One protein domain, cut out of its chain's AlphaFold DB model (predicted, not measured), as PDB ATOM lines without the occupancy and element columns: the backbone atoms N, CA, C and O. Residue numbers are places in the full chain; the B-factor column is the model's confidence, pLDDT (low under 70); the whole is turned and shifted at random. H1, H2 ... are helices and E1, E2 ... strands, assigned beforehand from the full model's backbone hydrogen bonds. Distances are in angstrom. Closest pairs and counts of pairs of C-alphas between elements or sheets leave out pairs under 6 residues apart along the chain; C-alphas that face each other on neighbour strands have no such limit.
ATOM      1  N   ALA A 191      46.412 -35.101  13.368       53.72
ATOM      2  CA  ALA A 191      47.288 -34.142  12.678       53.72
ATOM      3  C   ALA A 191      46.695 -32.739  12.396       53.72
ATOM      4  O   ALA A 191      47.435 -31.846  11.983       53.72
ATOM      5  N   PHE A 192      45.389 -32.528  12.597       67.06
ATOM      6  CA  PHE A 192      44.714 -31.235  12.385       67.06
ATOM      7  C   PHE A 192      44.182 -30.576  13.666       67.06
ATOM      8  O   PHE A 192      43.714 -29.439  13.602       67.06
ATOM      9  N   PHE A 193      44.252 -31.265  14.808       78.94
ATOM     10  CA  PHE A 193      43.785 -30.758  16.096       78.94
ATOM     11  C   PHE A 193      44.976 -30.539  17.019       78.94
ATOM     12  O   PHE A 193      45.705 -31.469  17.351       78.94
ATOM     13  N   LEU A 194      45.150 -29.300  17.464       86.12
ATOM     14  CA  LEU A 194      46.058 -28.984  18.550       86.12
ATOM     15  C   LEU A 194      45.293 -29.134  19.866       86.12
ATOM     16  O   LEU A 194      44.426 -28.312  20.162       86.12
ATOM     17  N   THR A 195      45.616 -30.164  20.641       87.81
ATOM     18  CA  THR A 195      45.057 -30.390  21.980       87.81
ATOM     19  C   THR A 195      46.061 -29.981  23.052       87.81
ATOM     20  O   THR A 195      47.226 -30.370  22.994       87.81
ATOM     21  N   ALA A 196      45.601 -29.206  24.032       90.06
ATOM     22  CA  ALA A 196      46.292 -28.967  25.292       90.06
ATOM     23  C   ALA A 196      45.511 -29.620  26.439       90.06
ATOM     24  O   ALA A 196      44.277 -29.665  26.412       90.06
ATOM     25  N   HIS A 197      46.245 -30.107  27.437       90.44
ATOM     26  CA  HIS A 197      45.711 -30.703  28.656       90.44
ATOM     27  C   HIS A 197      46.205 -29.887  29.852       90.44
ATOM     28  O   HIS A 197      47.391 -29.567  29.919       90.44
ATOM     29  N   PHE A 198      45.305 -29.575  30.778       89.94
ATOM     30  CA  PHE A 198      45.564 -28.799  31.988       89.94
ATOM     31  C   PHE A 198      45.120 -29.642  33.192       89.94
ATOM     32  O   PHE A 198      44.002 -30.163  33.188       89.94
ATOM     33  N   SER A 199      46.012 -29.832  34.168       86.12
ATOM     34  CA  SER A 199      45.767 -30.625  35.385       86.12
ATOM     35  C   SER A 199      45.214 -29.728  36.487       86.12
ATOM     36  O   SER A 199      45.685 -28.604  36.623       86.12
ATOM     37  N   GLU A 200      44.298 -30.239  37.309       81.12
ATOM     38  CA  GLU A 200      43.812 -29.592  38.545       81.12
ATOM     39  C   GLU A 200      44.949 -29.146  39.494       81.12
ATOM     40  O   GLU A 200      44.776 -28.237  40.296       81.12
ATOM     41  N   GLU A 201      46.130 -29.762  39.389       77.25
ATOM     42  CA  GLU A 201      47.330 -29.434  40.173       77.25
ATOM     43  C   GLU A 201      48.060 -28.147  39.726       77.25
ATOM     44  O   GLU A 201      48.999 -27.719  40.398       77.25
ATOM     45  N   ASP A 202      47.685 -27.546  38.590       79.94
ATOM     46  CA  ASP A 202      48.314 -26.343  38.026       79.94
ATOM     47  C   ASP A 202      47.322 -25.172  37.953       79.94
ATOM     48  O   ASP A 202      46.196 -25.316  37.480       79.94
ATOM     49  N   PHE A 203      47.773 -23.973  38.335       78.06
ATOM     50  CA  PHE A 203      46.983 -22.735  38.338       78.06
ATOM     51  C   PHE A 203      46.333 -22.418  36.981       78.06
ATOM     52  O   PHE A 203      45.306 -21.739  36.927       78.06
ATOM     53  N   THR A 204      46.894 -22.918  35.873       85.81
ATOM     54  CA  THR A 204      46.284 -22.767  34.543       85.81
ATOM     55  C   THR A 204      44.895 -23.410  34.437       85.81
ATOM     56  O   THR A 204      44.082 -22.929  33.644       85.81
ATOM     57  N   TYR A 205      44.588 -24.433  35.245       87.50
ATOM     58  CA  TYR A 205      43.253 -25.027  35.351       87.50
ATOM     59  C   TYR A 205      42.248 -24.034  35.936       87.50
ATOM     60  O   TYR A 205      41.234 -23.765  35.296       87.50
ATOM     61  N   ASP A 206      42.555 -23.419  37.081       82.69
ATOM     62  CA  ASP A 206      41.681 -22.432  37.728       82.69
ATOM     63  C   ASP A 206      41.426 -21.210  36.839       82.69
ATOM     64  O   ASP A 206      40.288 -20.754  36.718       82.69
ATOM     65  N   TRP A 207      42.469 -20.700  36.170       87.75
ATOM     66  CA  TRP A 207      42.342 -19.580  35.231       87.75
ATOM     67  C   TRP A 207      41.351 -19.920  34.114       87.75
ATOM     68  O   TRP A 207      40.480 -19.115  33.777       87.75
ATOM     69  N   LEU A 208      41.474 -21.123  33.544       89.38
ATOM     70  CA  LEU A 208      40.609 -21.590  32.468       89.38
ATOM     71  C   LEU A 208      39.204 -21.945  32.955       89.38
ATOM     72  O   LEU A 208      38.263 -21.671  32.222       89.38
ATOM     73  N   MET A 209      39.028 -22.497  34.157       86.88
ATOM     74  CA  MET A 209      37.707 -22.790  34.725       86.88
ATOM     75  C   MET A 209      36.936 -21.505  35.046       86.88
ATOM     76  O   MET A 209      35.768 -21.401  34.667       86.88
ATOM     77  N   LEU A 210      37.598 -20.489  35.618       84.50
ATOM     78  CA  LEU A 210      37.005 -19.162  35.798       84.50
ATOM     79  C   LEU A 210      36.612 -18.549  34.445       84.50
ATOM     80  O   LEU A 210      35.454 -18.177  34.248       84.50
ATOM     81  N   TRP A 211      37.552 -18.482  33.496       88.00
ATOM     82  CA  TRP A 211      37.294 -17.942  32.157       88.00
ATOM     83  C   TRP A 211      36.147 -18.674  31.454       88.00
ATOM     84  O   TRP A 211      35.252 -18.036  30.897       88.00
ATOM     85  N   LEU A 212      36.135 -20.010  31.531       88.25
ATOM     86  CA  LEU A 212      35.068 -20.842  30.991       88.25
ATOM     87  C   LEU A 212      33.731 -20.477  31.624       88.25
ATOM     88  O   LEU A 212      32.802 -20.200  30.879       88.25
ATOM     89  N   SER A 213      33.620 -20.408  32.952       84.62
ATOM     90  CA  SER A 213      32.343 -20.133  33.632       84.62
ATOM     91  C   SER A 213      31.671 -18.803  33.263       84.62
ATOM     92  O   SER A 213      30.456 -18.668  33.398       84.62
ATOM     93  N   ARG A 214      32.442 -17.835  32.748       83.38
ATOM     94  CA  ARG A 214      31.949 -16.539  32.257       83.38
ATOM     95  C   ARG A 214      31.465 -16.559  30.796       83.38
ATOM     96  O   ARG A 214      30.964 -15.542  30.326       83.38
ATOM     97  N   GLN A 215      31.620 -17.665  30.059       84.69
ATOM     98  CA  GLN A 215      31.216 -17.729  28.649       84.69
ATOM     99  C   GLN A 215      29.680 -17.831  28.492       84.69
ATOM    100  O   GLN A 215      29.055 -18.676  29.140       84.69
ATOM    101  N   PRO A 216      29.048 -17.030  27.609       75.62
ATOM    102  CA  PRO A 216      27.595 -17.044  27.401       75.62
ATOM    103  C   PRO A 216      27.080 -18.341  26.748       75.62
ATOM    104  O   PRO A 216      25.880 -18.627  26.781       75.62
ATOM    105  N   GLU A 217      27.967 -19.168  26.184       76.75
ATOM    106  CA  GLU A 217      27.626 -20.487  25.651       76.75
ATOM    107  C   GLU A 217      26.937 -21.421  26.668       76.75
ATOM    108  O   GLU A 217      26.170 -22.283  26.238       76.75
ATOM    109  N   TRP A 218      27.108 -21.258  27.992       77.75
ATOM    110  CA  TRP A 218      26.422 -22.123  28.973       77.75
ATOM    111  C   TRP A 218      24.901 -21.981  28.955       77.75
ATOM    112  O   TRP A 218      24.215 -22.993  29.068       77.75
ATOM    113  N   GLN A 219      24.373 -20.778  28.697       68.56
ATOM    114  CA  GLN A 219      22.929 -20.546  28.514       68.56
ATOM    115  C   GLN A 219      22.348 -21.348  27.334       68.56
ATOM    116  O   GLN A 219      21.144 -21.582  27.260       68.56
ATOM    117  N   HIS A 220      23.209 -21.768  26.403       69.69
ATOM    118  CA  HIS A 220      22.858 -22.500  25.188       69.69
ATOM    119  C   HIS A 220      23.306 -23.972  25.228       69.69
ATOM    120  O   HIS A 220      22.929 -24.754  24.346       69.69
ATOM    121  N   SER A 221      24.097 -24.374  26.230       76.38
ATOM    122  CA  SER A 221      24.523 -25.761  26.401       76.38
ATOM    123  C   SER A 221      23.381 -26.610  26.955       76.38
ATOM    124  O   SER A 221      22.614 -26.193  27.818       76.38
ATOM    125  N   ARG A 222      23.284 -27.843  26.461       77.25
ATOM    126  CA  ARG A 222      22.311 -28.843  26.937       77.25
ATOM    127  C   ARG A 222      22.770 -29.575  28.193       77.25
ATOM    128  O   ARG A 222      21.960 -30.208  28.859       77.25
ATOM    129  N   GLU A 223      24.067 -29.511  28.468       78.19
ATOM    130  CA  GLU A 223      24.741 -30.187  29.569       78.19
ATOM    131  C   GLU A 223      25.737 -29.194  30.178       78.19
ATOM    132  O   GLU A 223      26.522 -28.571  29.458       78.19
ATOM    133  N   PHE A 224      25.692 -29.009  31.490       81.88
ATOM    134  CA  PHE A 224      26.646 -28.217  32.264       81.88
ATOM    135  C   PHE A 224      26.549 -28.642  33.731       81.88
ATOM    136  O   PHE A 224      25.532 -29.189  34.159       81.88
ATOM    137  N   GLU A 225      27.614 -28.426  34.495       82.31
ATOM    138  CA  GLU A 225      27.587 -28.584  35.946       82.31
ATOM    139  C   GLU A 225      27.325 -27.225  36.601       82.31
ATOM    140  O   GLU A 225      27.833 -26.193  36.160       82.31
ATOM    141  N   THR A 226      26.533 -27.236  37.669       79.94
ATOM    142  CA  THR A 226      26.150 -26.045  38.429       79.94
ATOM    143  C   THR A 226      26.806 -26.115  39.802       79.94
ATOM    144  O   THR A 226      26.545 -27.045  40.565       79.94
ATOM    145  N   THR A 227      27.658 -25.145  40.130       73.56
ATOM    146  CA  THR A 227      28.427 -25.101  41.380       73.56
ATOM    147  C   THR A 227      28.180 -23.804  42.150       73.56
ATOM    148  O   THR A 227      28.011 -22.736  41.569       73.56
ATOM    149  N   THR A 228      28.179 -23.888  43.480       66.44
ATOM    150  CA  THR A 228      28.207 -22.732  44.398       66.44
ATOM    151  C   THR A 228      29.614 -22.442  44.927       66.44
ATOM    152  O   THR A 228      29.805 -21.556  45.759       66.44
ATOM    153  N   ARG A 229      30.616 -23.201  44.462       59.81
ATOM    154  CA  ARG A 229      32.036 -22.940  44.705       59.81
ATOM    155  C   ARG A 229      32.557 -22.040  43.594       59.81
ATOM    156  O   ARG A 229      32.684 -22.486  42.456       59.81
ATOM    157  N   THR A 230      32.891 -20.802  43.928       55.81
ATOM    158  CA  THR A 230      33.704 -19.951  43.057       55.81
ATOM    159  C   THR A 230      35.139 -20.480  43.025       55.81
ATOM    160  O   THR A 230      35.713 -20.795  44.070       55.81
ATOM    161  N   THR A 231      35.753 -20.544  41.842       53.78
ATOM    162  CA  THR A 231      37.203 -20.757  41.679       53.78
ATOM    163  C   THR A 231      37.951 -19.466  42.027       53.78
ATOM    164  O   THR A 231      38.558 -18.824  41.171       53.78
ATOM    165  N   THR A 232      37.817 -19.035  43.285       51.69
ATOM    166  CA  THR A 232      38.467 -17.834  43.820       51.69
ATOM    167  C   THR A 232      39.990 -18.027  43.795       51.69
ATOM    168  O   THR A 232      40.460 -19.093  44.200       51.69
ATOM    169  N   PRO A 233      40.776 -17.018  43.379       46.81
ATOM    170  CA  PRO A 233      42.233 -17.085  43.413       46.81
ATOM    171  C   PRO A 233      42.807 -17.557  44.759       46.81
ATOM    172  O   PRO A 233      42.465 -17.014  45.808       46.81
ATOM    173  N   GLY A 234      43.680 -18.573  44.710       51.50
ATOM    174  CA  GLY A 234      44.358 -19.158  45.878       51.50
ATOM    175  C   GLY A 234      43.636 -20.317  46.587       51.50
ATOM    176  O   GLY A 234      44.119 -20.790  47.617       51.50
ATOM    177  N   PHE A 235      42.494 -20.790  46.075       50.50
ATOM    178  CA  PHE A 235      41.623 -21.725  46.795       50.50
ATOM    179  C   PHE A 235      41.707 -23.194  46.331       50.50
ATOM    180  O   PHE A 235      41.055 -23.596  45.369       50.50
ATOM    181  N   ASN A 236      42.390 -24.050  47.103       42.09
ATOM    182  CA  ASN A 236      42.275 -25.506  46.933       42.09
ATOM    183  C   ASN A 236      40.862 -25.993  47.328       42.09
ATOM    184  O   ASN A 236      40.349 -25.664  48.401       42.09
ATOM    185  N   THR A 268      24.086 -16.630  47.938       57.72
ATOM    186  CA  THR A 268      25.042 -17.604  47.396       57.72
ATOM    187  C   THR A 268      25.032 -17.560  45.875       57.72
ATOM    188  O   THR A 268      24.049 -17.952  45.250       57.72
ATOM    189  N   ARG A 269      26.135 -17.094  45.276       62.38
ATOM    190  CA  ARG A 269      26.287 -17.060  43.819       62.38
ATOM    191  C   ARG A 269      26.336 -18.479  43.249       62.38
ATOM    192  O   ARG A 269      27.063 -19.341  43.741       62.38
ATOM    193  N   VAL A 270      25.584 -18.683  42.175       70.50
ATOM    194  CA  VAL A 270      25.615 -19.894  41.353       70.50
ATOM    195  C   VAL A 270      26.514 -19.645  40.141       70.50
ATOM    196  O   VAL A 270      26.494 -18.563  39.555       70.50
ATOM    197  N   VAL A 271      27.323 -20.640  39.787       76.25
ATOM    198  CA  VAL A 271      28.297 -20.601  38.691       76.25
ATOM    199  C   VAL A 271      28.103 -21.841  37.816       76.25
ATOM    200  O   VAL A 271      27.950 -22.951  38.330       76.25
ATOM    201  N   PHE A 272      28.105 -21.663  36.496       81.62
ATOM    202  CA  PHE A 272      27.983 -22.749  35.521       81.62
ATOM    203  C   PHE A 272      29.365 -23.126  34.976       81.62
ATOM    204  O   PHE A 272      30.192 -22.253  34.729       81.62
ATOM    205  N   GLN A 273      29.636 -24.420  34.802       83.69
ATOM    206  CA  GLN A 273      30.948 -24.929  34.384       83.69
ATOM    207  C   GLN A 273      30.811 -26.180  33.488       83.69
ATOM    208  O   GLN A 273      29.755 -26.820  33.499       83.69
ATOM    209  N   PRO A 274      31.838 -26.567  32.699       83.94
ATOM    210  CA  PRO A 274      31.777 -27.784  31.887       83.94
ATOM    211  C   PRO A 274      31.512 -29.025  32.747       83.94
ATOM    212  O   PRO A 274      32.207 -29.265  33.741       83.94
ATOM    213  N   ALA A 275      30.539 -29.835  32.329       83.50
ATOM    214  CA  ALA A 275      30.249 -31.118  32.959       83.50
ATOM    215  C   ALA A 275      31.372 -32.146  32.702       83.50
ATOM    216  O   ALA A 275      32.271 -31.940  31.880       83.50
ATOM    217  N   PHE A 276      31.351 -33.253  33.449       83.12
ATOM    218  CA  PHE A 276      32.334 -34.328  33.304       83.12
ATOM    219  C   PHE A 276      32.044 -35.212  32.092       83.12
ATOM    220  O   PHE A 276      30.914 -35.635  31.872       83.12
ATOM    221  N   ASP A 277      33.098 -35.524  31.343       80.81
ATOM    222  CA  ASP A 277      33.149 -36.421  30.185       80.81
ATOM    223  C   ASP A 277      32.240 -36.057  28.991       80.81
ATOM    224  O   ASP A 277      32.314 -36.692  27.930       80.81
ATOM    225  N   THR A 278      31.492 -34.962  29.102       82.19
ATOM    226  CA  THR A 278      30.791 -34.261  28.025       82.19
ATOM    227  C   THR A 278      31.774 -33.507  27.120       82.19
ATOM    228  O   THR A 278      32.947 -33.296  27.439       82.19
ATOM    229  N   THR A 279      31.317 -33.115  25.928       84.81
ATOM    230  CA  THR A 279      32.076 -32.242  25.019       84.81
ATOM    231  C   THR A 279      31.305 -30.949  24.801       84.81
ATOM    232  O   THR A 279      30.173 -30.989  24.330       84.81
ATOM    233  N   HIS A 280      31.950 -29.812  25.042       84.69
ATOM    234  CA  HIS A 280      31.405 -28.487  24.753       84.69
ATOM    235  C   HIS A 280      32.168 -27.829  23.600       84.69
ATOM    236  O   HIS A 280      33.383 -27.997  23.461       84.69
ATOM    237  N   THR A 281      31.450 -27.086  22.760       86.88
ATOM    238  CA  THR A 281      31.999 -26.365  21.607       86.88
ATOM    239  C   THR A 281      31.833 -24.862  21.820       86.88
ATOM    240  O   THR A 281      30.722 -24.352  21.866       86.88
ATOM    241  N   ILE A 282      32.956 -24.159  21.979       88.12
ATOM    242  CA  ILE A 282      33.022 -22.728  22.335       88.12
ATOM    243  C   ILE A 282      33.711 -21.971  21.195       88.12
ATOM    244  O   ILE A 282      34.628 -22.510  20.561       88.12
ATOM    245  N   TYR A 283      33.288 -20.740  20.901       86.88
ATOM    246  CA  TYR A 283      33.818 -19.977  19.765       86.88
ATOM    247  C   TYR A 283      34.775 -18.863  20.209       86.88
ATOM    248  O   TYR A 283      34.367 -17.804  20.676       86.88
ATOM    249  N   TYR A 284      36.077 -19.064  19.989       87.56
ATOM    250  CA  TYR A 284      37.117 -18.131  20.423       87.56
ATOM    251  C   TYR A 284      37.916 -17.570  19.242       87.56
ATOM    252  O   TYR A 284      38.611 -18.298  18.532       87.56
ATOM    253  N   ARG A 285      37.837 -16.245  19.039       84.94
ATOM    254  CA  ARG A 285      38.646 -15.467  18.072       84.94
ATOM    255  C   ARG A 285      38.784 -16.145  16.691       84.94
ATOM    256  O   ARG A 285      39.893 -16.380  16.205       84.94
ATOM    257  N   GLY A 286      37.660 -16.500  16.063       83.56
ATOM    258  CA  GLY A 286      37.643 -17.107  14.720       83.56
ATOM    259  C   GLY A 286      37.946 -18.611  14.663       83.56
ATOM    260  O   GLY A 286      38.160 -19.145  13.570       83.56
ATOM    261  N   HIS A 287      37.993 -19.291  15.811       85.31
ATOM    262  CA  HIS A 287      38.301 -20.714  15.925       85.31
ATOM    263  C   HIS A 287      37.300 -21.415  16.851       85.31
ATOM    264  O   HIS A 287      36.936 -20.896  17.904       85.31
ATOM    265  N   TRP A 288      36.885 -22.622  16.467       85.94
ATOM    266  CA  TRP A 288      36.079 -23.495  17.317       85.94
ATOM    267  C   TRP A 288      36.990 -24.273  18.271       85.94
ATOM    268  O   TRP A 288      37.905 -24.978  17.831       85.94
ATOM    269  N   LEU A 289      36.739 -24.125  19.571       89.94
ATOM    270  CA  LEU A 289      37.377 -24.872  20.649       89.94
ATOM    271  C   LEU A 289      36.474 -26.041  21.049       89.94
ATOM    272  O   LEU A 289      35.295 -25.846  21.334       89.94
ATOM    273  N   ARG A 290      37.035 -27.249  21.114       88.88
ATOM    274  CA  ARG A 290      36.414 -28.431  21.720       88.88
ATOM    275  C   ARG A 290      36.955 -28.578  23.141       88.88
ATOM    276  O   ARG A 290      38.126 -28.917  23.308       88.88
ATOM    277  N   VAL A 291      36.117 -28.331  24.139       90.44
ATOM    278  CA  VAL A 291      36.450 -28.424  25.566       90.44
ATOM    279  C   VAL A 291      35.842 -29.701  26.146       90.44
ATOM    280  O   VAL A 291      34.652 -29.958  25.969       90.44
ATOM    281  N   ARG A 292      36.650 -30.506  26.838       88.88
ATOM    282  CA  ARG A 292      36.218 -31.681  27.615       88.88
ATOM    283  C   ARG A 292      36.893 -31.641  28.980       88.88
ATOM    284  O   ARG A 292      38.120 -31.609  29.039       88.88
ATOM    285  N   ARG A 293      36.115 -31.700  30.057       88.88
ATOM    286  CA  ARG A 293      36.607 -31.978  31.414       88.88
ATOM    287  C   ARG A 293      36.433 -33.472  31.679       88.88
ATOM    288  O   ARG A 293      35.449 -34.057  31.242       88.88
ATOM    289  N   GLY A 294      37.389 -34.113  32.333       84.81
ATOM    290  CA  GLY A 294      37.332 -35.542  32.657       84.81
ATOM    291  C   GLY A 294      38.254 -35.871  33.822       84.81
ATOM    292  O   GLY A 294      39.029 -35.018  34.251       84.81
ATOM    293  N   ARG A 295      38.178 -37.095  34.346       82.00
ATOM    294  CA  ARG A 295      39.061 -37.558  35.431       82.00
ATOM    295  C   ARG A 295      40.121 -38.515  34.905       82.00
ATOM    296  O   ARG A 295      39.866 -39.302  33.991       82.00
ATOM    297  N   LYS A 296      41.324 -38.452  35.476       72.69
ATOM    298  CA  LYS A 296      42.420 -39.353  35.108       72.69
ATOM    299  C   LYS A 296      42.072 -40.786  35.544       72.69
ATOM    300  O   LYS A 296      41.722 -41.010  36.694       72.69
ATOM    301  N   GLN A 297      42.217 -41.781  34.664       63.59
ATOM    302  CA  GLN A 297      41.899 -43.195  34.970       63.59
ATOM    303  C   GLN A 297      42.895 -43.883  35.937       63.59
ATOM    304  O   GLN A 297      42.838 -45.092  36.136       63.59
ATOM    305  N   ASP A 298      43.806 -43.126  36.543       59.88
ATOM    306  CA  ASP A 298      45.013 -43.600  37.239       59.88
ATOM    307  C   ASP A 298      44.775 -43.867  38.742       59.88
ATOM    308  O   ASP A 298      45.668 -43.719  39.571       59.88
ATOM    309  N   GLY A 299      43.523 -44.142  39.130       56.28
ATOM    310  CA  GLY A 299      43.064 -44.268  40.524       56.28
ATOM    311  C   GLY A 299      43.023 -42.956  41.325       56.28
ATOM    312  O   GLY A 299      42.236 -42.826  42.260       56.28
ATOM    313  N   SER A 300      43.823 -41.960  40.944       60.59
ATOM    314  CA  SER A 300      43.794 -40.602  41.484       60.59
ATOM    315  C   SER A 300      42.566 -39.826  40.994       60.59
ATOM    316  O   SER A 300      42.352 -39.734  39.786       60.59
ATOM    317  N   ASN A 301      41.820 -39.181  41.893       66.50
ATOM    318  CA  ASN A 301      40.602 -38.425  41.551       66.50
ATOM    319  C   ASN A 301      40.831 -37.110  40.767       66.50
ATOM    320  O   ASN A 301      39.857 -36.403  40.518       66.50
ATOM    321  N   HIS A 302      42.072 -36.791  40.380       74.44
ATOM    322  CA  HIS A 302      42.433 -35.527  39.735       74.44
ATOM    323  C   HIS A 302      41.655 -35.259  38.443       74.44
ATOM    324  O   HIS A 302      41.528 -36.120  37.558       74.44
ATOM    325  N   GLU A 303      41.180 -34.025  38.339       83.81
ATOM    326  CA  GLU A 303      40.481 -33.506  37.174       83.81
ATOM    327  C   GLU A 303      41.470 -33.022  36.103       83.81
ATOM    328  O   GLU A 303      42.570 -32.541  36.382       83.81
ATOM    329  N   MET A 304      41.079 -33.170  34.838       86.94
ATOM    330  CA  MET A 304      41.857 -32.726  33.689       86.94
ATOM    331  C   MET A 304      40.952 -32.040  32.668       86.94
ATOM    332  O   MET A 304      40.007 -32.631  32.137       86.94
ATOM    333  N   LEU A 305      41.285 -30.791  32.350       90.56
ATOM    334  CA  LEU A 305      40.647 -30.015  31.294       90.56
ATOM    335  C   LEU A 305      41.422 -30.212  29.990       90.56
ATOM    336  O   LEU A 305      42.622 -29.960  29.918       90.56
ATOM    337  N   SER A 306      40.740 -30.659  28.942       90.19
ATOM    338  CA  SER A 306      41.312 -30.880  27.612       90.19
ATOM    339  C   SER A 306      40.675 -29.925  26.608       90.19
ATOM    340  O   SER A 306      39.479 -30.022  26.330       90.19
ATOM    341  N   ILE A 307      41.469 -29.011  26.044       91.75
ATOM    342  CA  ILE A 307      41.022 -28.022  25.053       91.75
ATOM    343  C   ILE A 307      41.685 -28.336  23.714       91.75
ATOM    344  O   ILE A 307      42.908 -28.292  23.594       91.75
ATOM    345  N   SER A 308      40.880 -28.643  22.697       89.44
ATOM    346  CA  SER A 308      41.344 -28.962  21.341       89.44
ATOM    347  C   SER A 308      40.872 -27.922  20.331       89.44
ATOM    348  O   SER A 308      39.702 -27.551  20.331       89.44
ATOM    349  N   VAL A 309      41.752 -27.477  19.436       89.94
ATOM    350  CA  VAL A 309      41.442 -26.461  18.416       89.94
ATOM    351  C   VAL A 309      41.930 -26.884  17.033       89.94
ATOM    352  O   VAL A 309      43.024 -27.430  16.885       89.94
ATOM    353  N   VAL A 310      41.141 -26.591  15.994       84.81
ATOM    354  CA  VAL A 310      41.574 -26.754  14.596       84.81
ATOM    355  C   VAL A 310      42.439 -25.554  14.198       84.81
ATOM    356  O   VAL A 310      41.954 -24.561  13.653       84.81
ATOM    357  N   ALA A 311      43.733 -25.631  14.510       80.62
ATOM    358  CA  ALA A 311      44.719 -24.599  14.197       80.62
ATOM    359  C   ALA A 311      46.086 -25.208  13.854       80.62
ATOM    360  O   ALA A 311      46.513 -26.191  14.449       80.62
ATOM    361  N   ARG A 312      46.815 -24.570  12.927       79.44
ATOM    362  CA  ARG A 312      48.196 -24.951  12.557       79.44
ATOM    363  C   ARG A 312      49.271 -24.413  13.520       79.44
ATOM    364  O   ARG A 312      50.451 -24.647  13.291       79.44
ATOM    365  N   ASN A 313      48.895 -23.631  14.535       82.44
ATOM    366  CA  ASN A 313      49.826 -22.935  15.430       82.44
ATOM    367  C   ASN A 313      49.232 -22.815  16.847       82.44
ATOM    368  O   ASN A 313      48.026 -22.630  17.000       82.44
ATOM    369  N   ASN A 314      50.081 -22.883  17.879       86.56
ATOM    370  CA  ASN A 314      49.692 -22.791  19.290       86.56
ATOM    371  C   ASN A 314      49.480 -21.362  19.812       86.56
ATOM    372  O   ASN A 314      49.098 -21.186  20.968       86.56
ATOM    373  N   THR A 315      49.653 -20.345  18.964       88.88
ATOM    374  CA  THR A 315      49.360 -18.939  19.288       88.88
ATOM    375  C   THR A 315      47.940 -18.722  19.813       88.88
ATOM    376  O   THR A 315      47.772 -17.944  20.746       88.88
ATOM    377  N   ILE A 316      46.932 -19.426  19.285       89.12
ATOM    378  CA  ILE A 316      45.538 -19.279  19.737       89.12
ATOM    379  C   ILE A 316      45.325 -19.802  21.168       89.12
ATOM    380  O   ILE A 316      44.692 -19.122  21.970       89.12
ATOM    381  N   LEU A 317      45.922 -20.947  21.531       89.94
ATOM    382  CA  LEU A 317      45.850 -21.488  22.896       89.94
ATOM    383  C   LEU A 317      46.690 -20.659  23.877       89.94
ATOM    384  O   LEU A 317      46.257 -20.414  24.997       89.94
ATOM    385  N   LYS A 318      47.847 -20.137  23.445       90.94
ATOM    386  CA  LYS A 318      48.624 -19.166  24.236       90.94
ATOM    387  C   LYS A 318      47.826 -17.889  24.506       90.94
ATOM    388  O   LYS A 318      47.820 -17.413  25.632       90.94
ATOM    389  N   GLN A 319      47.120 -17.354  23.507       91.62
ATOM    390  CA  GLN A 319      46.235 -16.200  23.698       91.62
ATOM    391  C   GLN A 319      45.042 -16.516  24.605       91.62
ATOM    392  O   GLN A 319      44.622 -15.632  25.342       91.62
ATOM    393  N   LEU A 320      44.494 -17.735  24.558       92.69
ATOM    394  CA  LEU A 320      43.436 -18.183  25.470       92.69
ATOM    395  C   LEU A 320      43.930 -18.197  26.923       92.69
ATOM    396  O   LEU A 320      43.350 -17.519  27.762       92.69
ATOM    397  N   VAL A 321      45.044 -18.883  27.202       92.50
ATOM    398  CA  VAL A 321      45.621 -18.970  28.557       92.50
ATOM    399  C   VAL A 321      46.053 -17.594  29.075       92.50
ATOM    400  O   VAL A 321      45.817 -17.288  30.236       92.50
ATOM    401  N   LEU A 322      46.619 -16.723  28.229       92.75
ATOM    402  CA  LEU A 322      46.973 -15.351  28.623       92.75
ATOM    403  C   LEU A 322      45.747 -14.459  28.887       92.75
ATOM    404  O   LEU A 322      45.813 -13.600  29.763       92.75
ATOM    405  N   GLN A 323      44.638 -14.646  28.160       92.31
ATOM    406  CA  GLN A 323      43.387 -13.938  28.446       92.31
ATOM    407  C   GLN A 323      42.758 -14.446  29.751       92.31
ATOM    408  O   GLN A 323      42.471 -13.638  30.627       92.31
ATOM    409  N   ALA A 324      42.630 -15.765  29.906       90.62
ATOM    410  CA  ALA A 324      42.124 -16.405  31.116       90.62
ATOM    411  C   ALA A 324      42.931 -15.991  32.357       90.62
ATOM    412  O   ALA A 324      42.357 -15.566  33.358       90.62
ATOM    413  N   LYS A 325      44.269 -15.992  32.252       88.75
ATOM    414  CA  LYS A 325      45.162 -15.467  33.290       88.75
ATOM    415  C   LYS A 325      44.840 -14.010  33.632       88.75
ATOM    416  O   LYS A 325      44.646 -13.700  34.803       88.75
ATOM    417  N   LYS A 326      44.757 -13.120  32.635       88.50
ATOM    418  CA  LYS A 326      44.476 -11.692  32.865       88.50
ATOM    419  C   LYS A 326      43.114 -11.475  33.539       88.50
ATOM    420  O   LYS A 326      42.987 -10.593  34.382       88.50
ATOM    421  N   GLU A 327      42.102 -12.252  33.169       84.19
ATOM    422  CA  GLU A 327      40.751 -12.168  33.739       84.19
ATOM    423  C   GLU A 327      40.643 -12.729  35.166       84.19
ATOM    424  O   GLU A 327      39.780 -12.282  35.926       84.19
ATOM    425  N   TYR A 328      41.522 -13.668  35.531       82.62
ATOM    426  CA  TYR A 328      41.706 -14.186  36.891       82.62
ATOM    427  C   TYR A 328      42.514 -13.209  37.758       82.62
ATOM    428  O   TYR A 328      42.095 -12.878  38.864       82.62
ATOM    429  N   GLU A 329      43.612 -12.652  37.230       77.75
ATOM    430  CA  GLU A 329      44.374 -11.573  37.877       77.75
ATOM    431  C   GLU A 329      43.485 -10.341  38.135       77.75
ATOM    432  O   GLU A 329      43.529  -9.776  39.223       77.75
ATOM    433  N   ALA A 330      42.613  -9.955  37.194       78.62
ATOM    434  CA  ALA A 330      41.696  -8.821  37.361       78.62
ATOM    435  C   ALA A 330      40.643  -9.017  38.474       78.62
ATOM    436  O   ALA A 330      40.228  -8.041  39.101       78.62
ATOM    437  N   GLU A 331      40.226 -10.256  38.752       70.38
ATOM    438  CA  GLU A 331      39.362 -10.563  39.901       70.38
ATOM    439  C   GLU A 331      40.178 -10.627  41.204       70.38
ATOM    440  O   GLU A 331      39.751 -10.087  42.226       70.38
ATOM    441  N   ALA A 332      41.399 -11.178  41.150       66.06
ATOM    442  CA  ALA A 332      42.335 -11.219  42.275       66.06
ATOM    443  C   ALA A 332      42.709  -9.821  42.806       66.06
ATOM    444  O   ALA A 332      42.798  -9.643  44.016       66.06
ATOM    445  N   VAL A 333      42.860  -8.816  41.929       67.31
ATOM    446  CA  VAL A 333      43.221  -7.412  42.256       67.31
ATOM    447  C   VAL A 333      42.395  -6.790  43.397       67.31
ATOM    448  O   VAL A 333      42.870  -5.884  44.086       67.31
ATOM    449  N   HIS A 334      41.166  -7.263  43.612       71.00
ATOM    450  CA  HIS A 334      40.235  -6.723  44.605       71.00
ATOM    451  C   HIS A 334      40.272  -7.448  45.962       71.00
ATOM    452  O   HIS A 334      39.533  -7.062  46.876       71.00
TER     453      HIS A 334
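This is residues 191 to 236 and 268 to 334 of the 713 residues of the protein "BCS1_N domain-containing protein" of Fibularhizoctonia sp. CBS 109695 (UniProt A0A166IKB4). A strongly twisted sheet of four strands is covered on one face by two helices, H1 and H3, which cross each other about perpendicular. A small two-stranded sheet, E2 and E3, sits at the far end of H1, with short H2 nearby. The 113 printed residues are of mixed class, with three named helices and six named strands, in the order E1 H1 H2 E2 E3 E4 E5 E6 H3. The large sheet has the order E1 - E6 - E5 - E4, all antiparallel. The whole is compact, with a radius of gyration of the C-alphas of 13.8 A and spans of 43 by 35 by 29 A.

The large sheet holds E1, residues 194 to 199, from C-alpha 194 at (46.058, -28.984, 18.550); E6, residues 303 to 309, 20.1 A; E5, residues 287 to 295, 25.8 A; and E4, residues 280 to 284. H1 is residues 203 to 213, 15.6 A, and H3 is residues 315 to 332, 25.2 A, ending at C-alpha 332 at (42.335, -11.219, 42.275). H2 is residues 216 to 220, E2 225 to 227 and E3 271 to 273.

Within hydrogen-bond range across the neighbour strands are, for instance, N 196 and O 307 of E1 and E6, 2.9 A apart, N 292 and O 306 of E5 and E6, 2.9 A apart, and N 282 and O 289 of E4 and E5, 3.0 A apart. E4, E5 and E6 form a meander, each strand the antiparallel neighbour of the one before. H1 and H3 are on the same face, in two layers, helices on one face of a sheet, at heights over the sheet of 9.7 A and 11.2 A. H3, with residues 321 to 328 alone, touches H1 at 85 degrees, about perpendicular; the closest C-alphas are those of Trp 211 and Ala 324, 5.2 A. The closest C-alphas of H1 and E3 are those of Ser 213 and Gln 273, 5.1 A. N 225 and O 273 of E2 and E3, antiparallel, are 2.9 A apart, within hydrogen-bond range. H2 only grazes the large sheet with residues 216 to 218. Every O i to N i+4 pair is within range in H1, 13 of 14 in H3, and 0 of 1 in H2, where 2 of 2 O i to N i+3 pairs are.

The C-alphas of Ala 191 and Thr 268 are the two farthest apart, 44.4 A. Residues 237 to 267 are not printed, and C-alphas 236 and 268 are 19.0 A apart across the cut. Of the links printed whole, none is long. The mean pLDDT of the printed part is 79.4, with 22 residues under 70, among them 228 to 236 and 297 to 301.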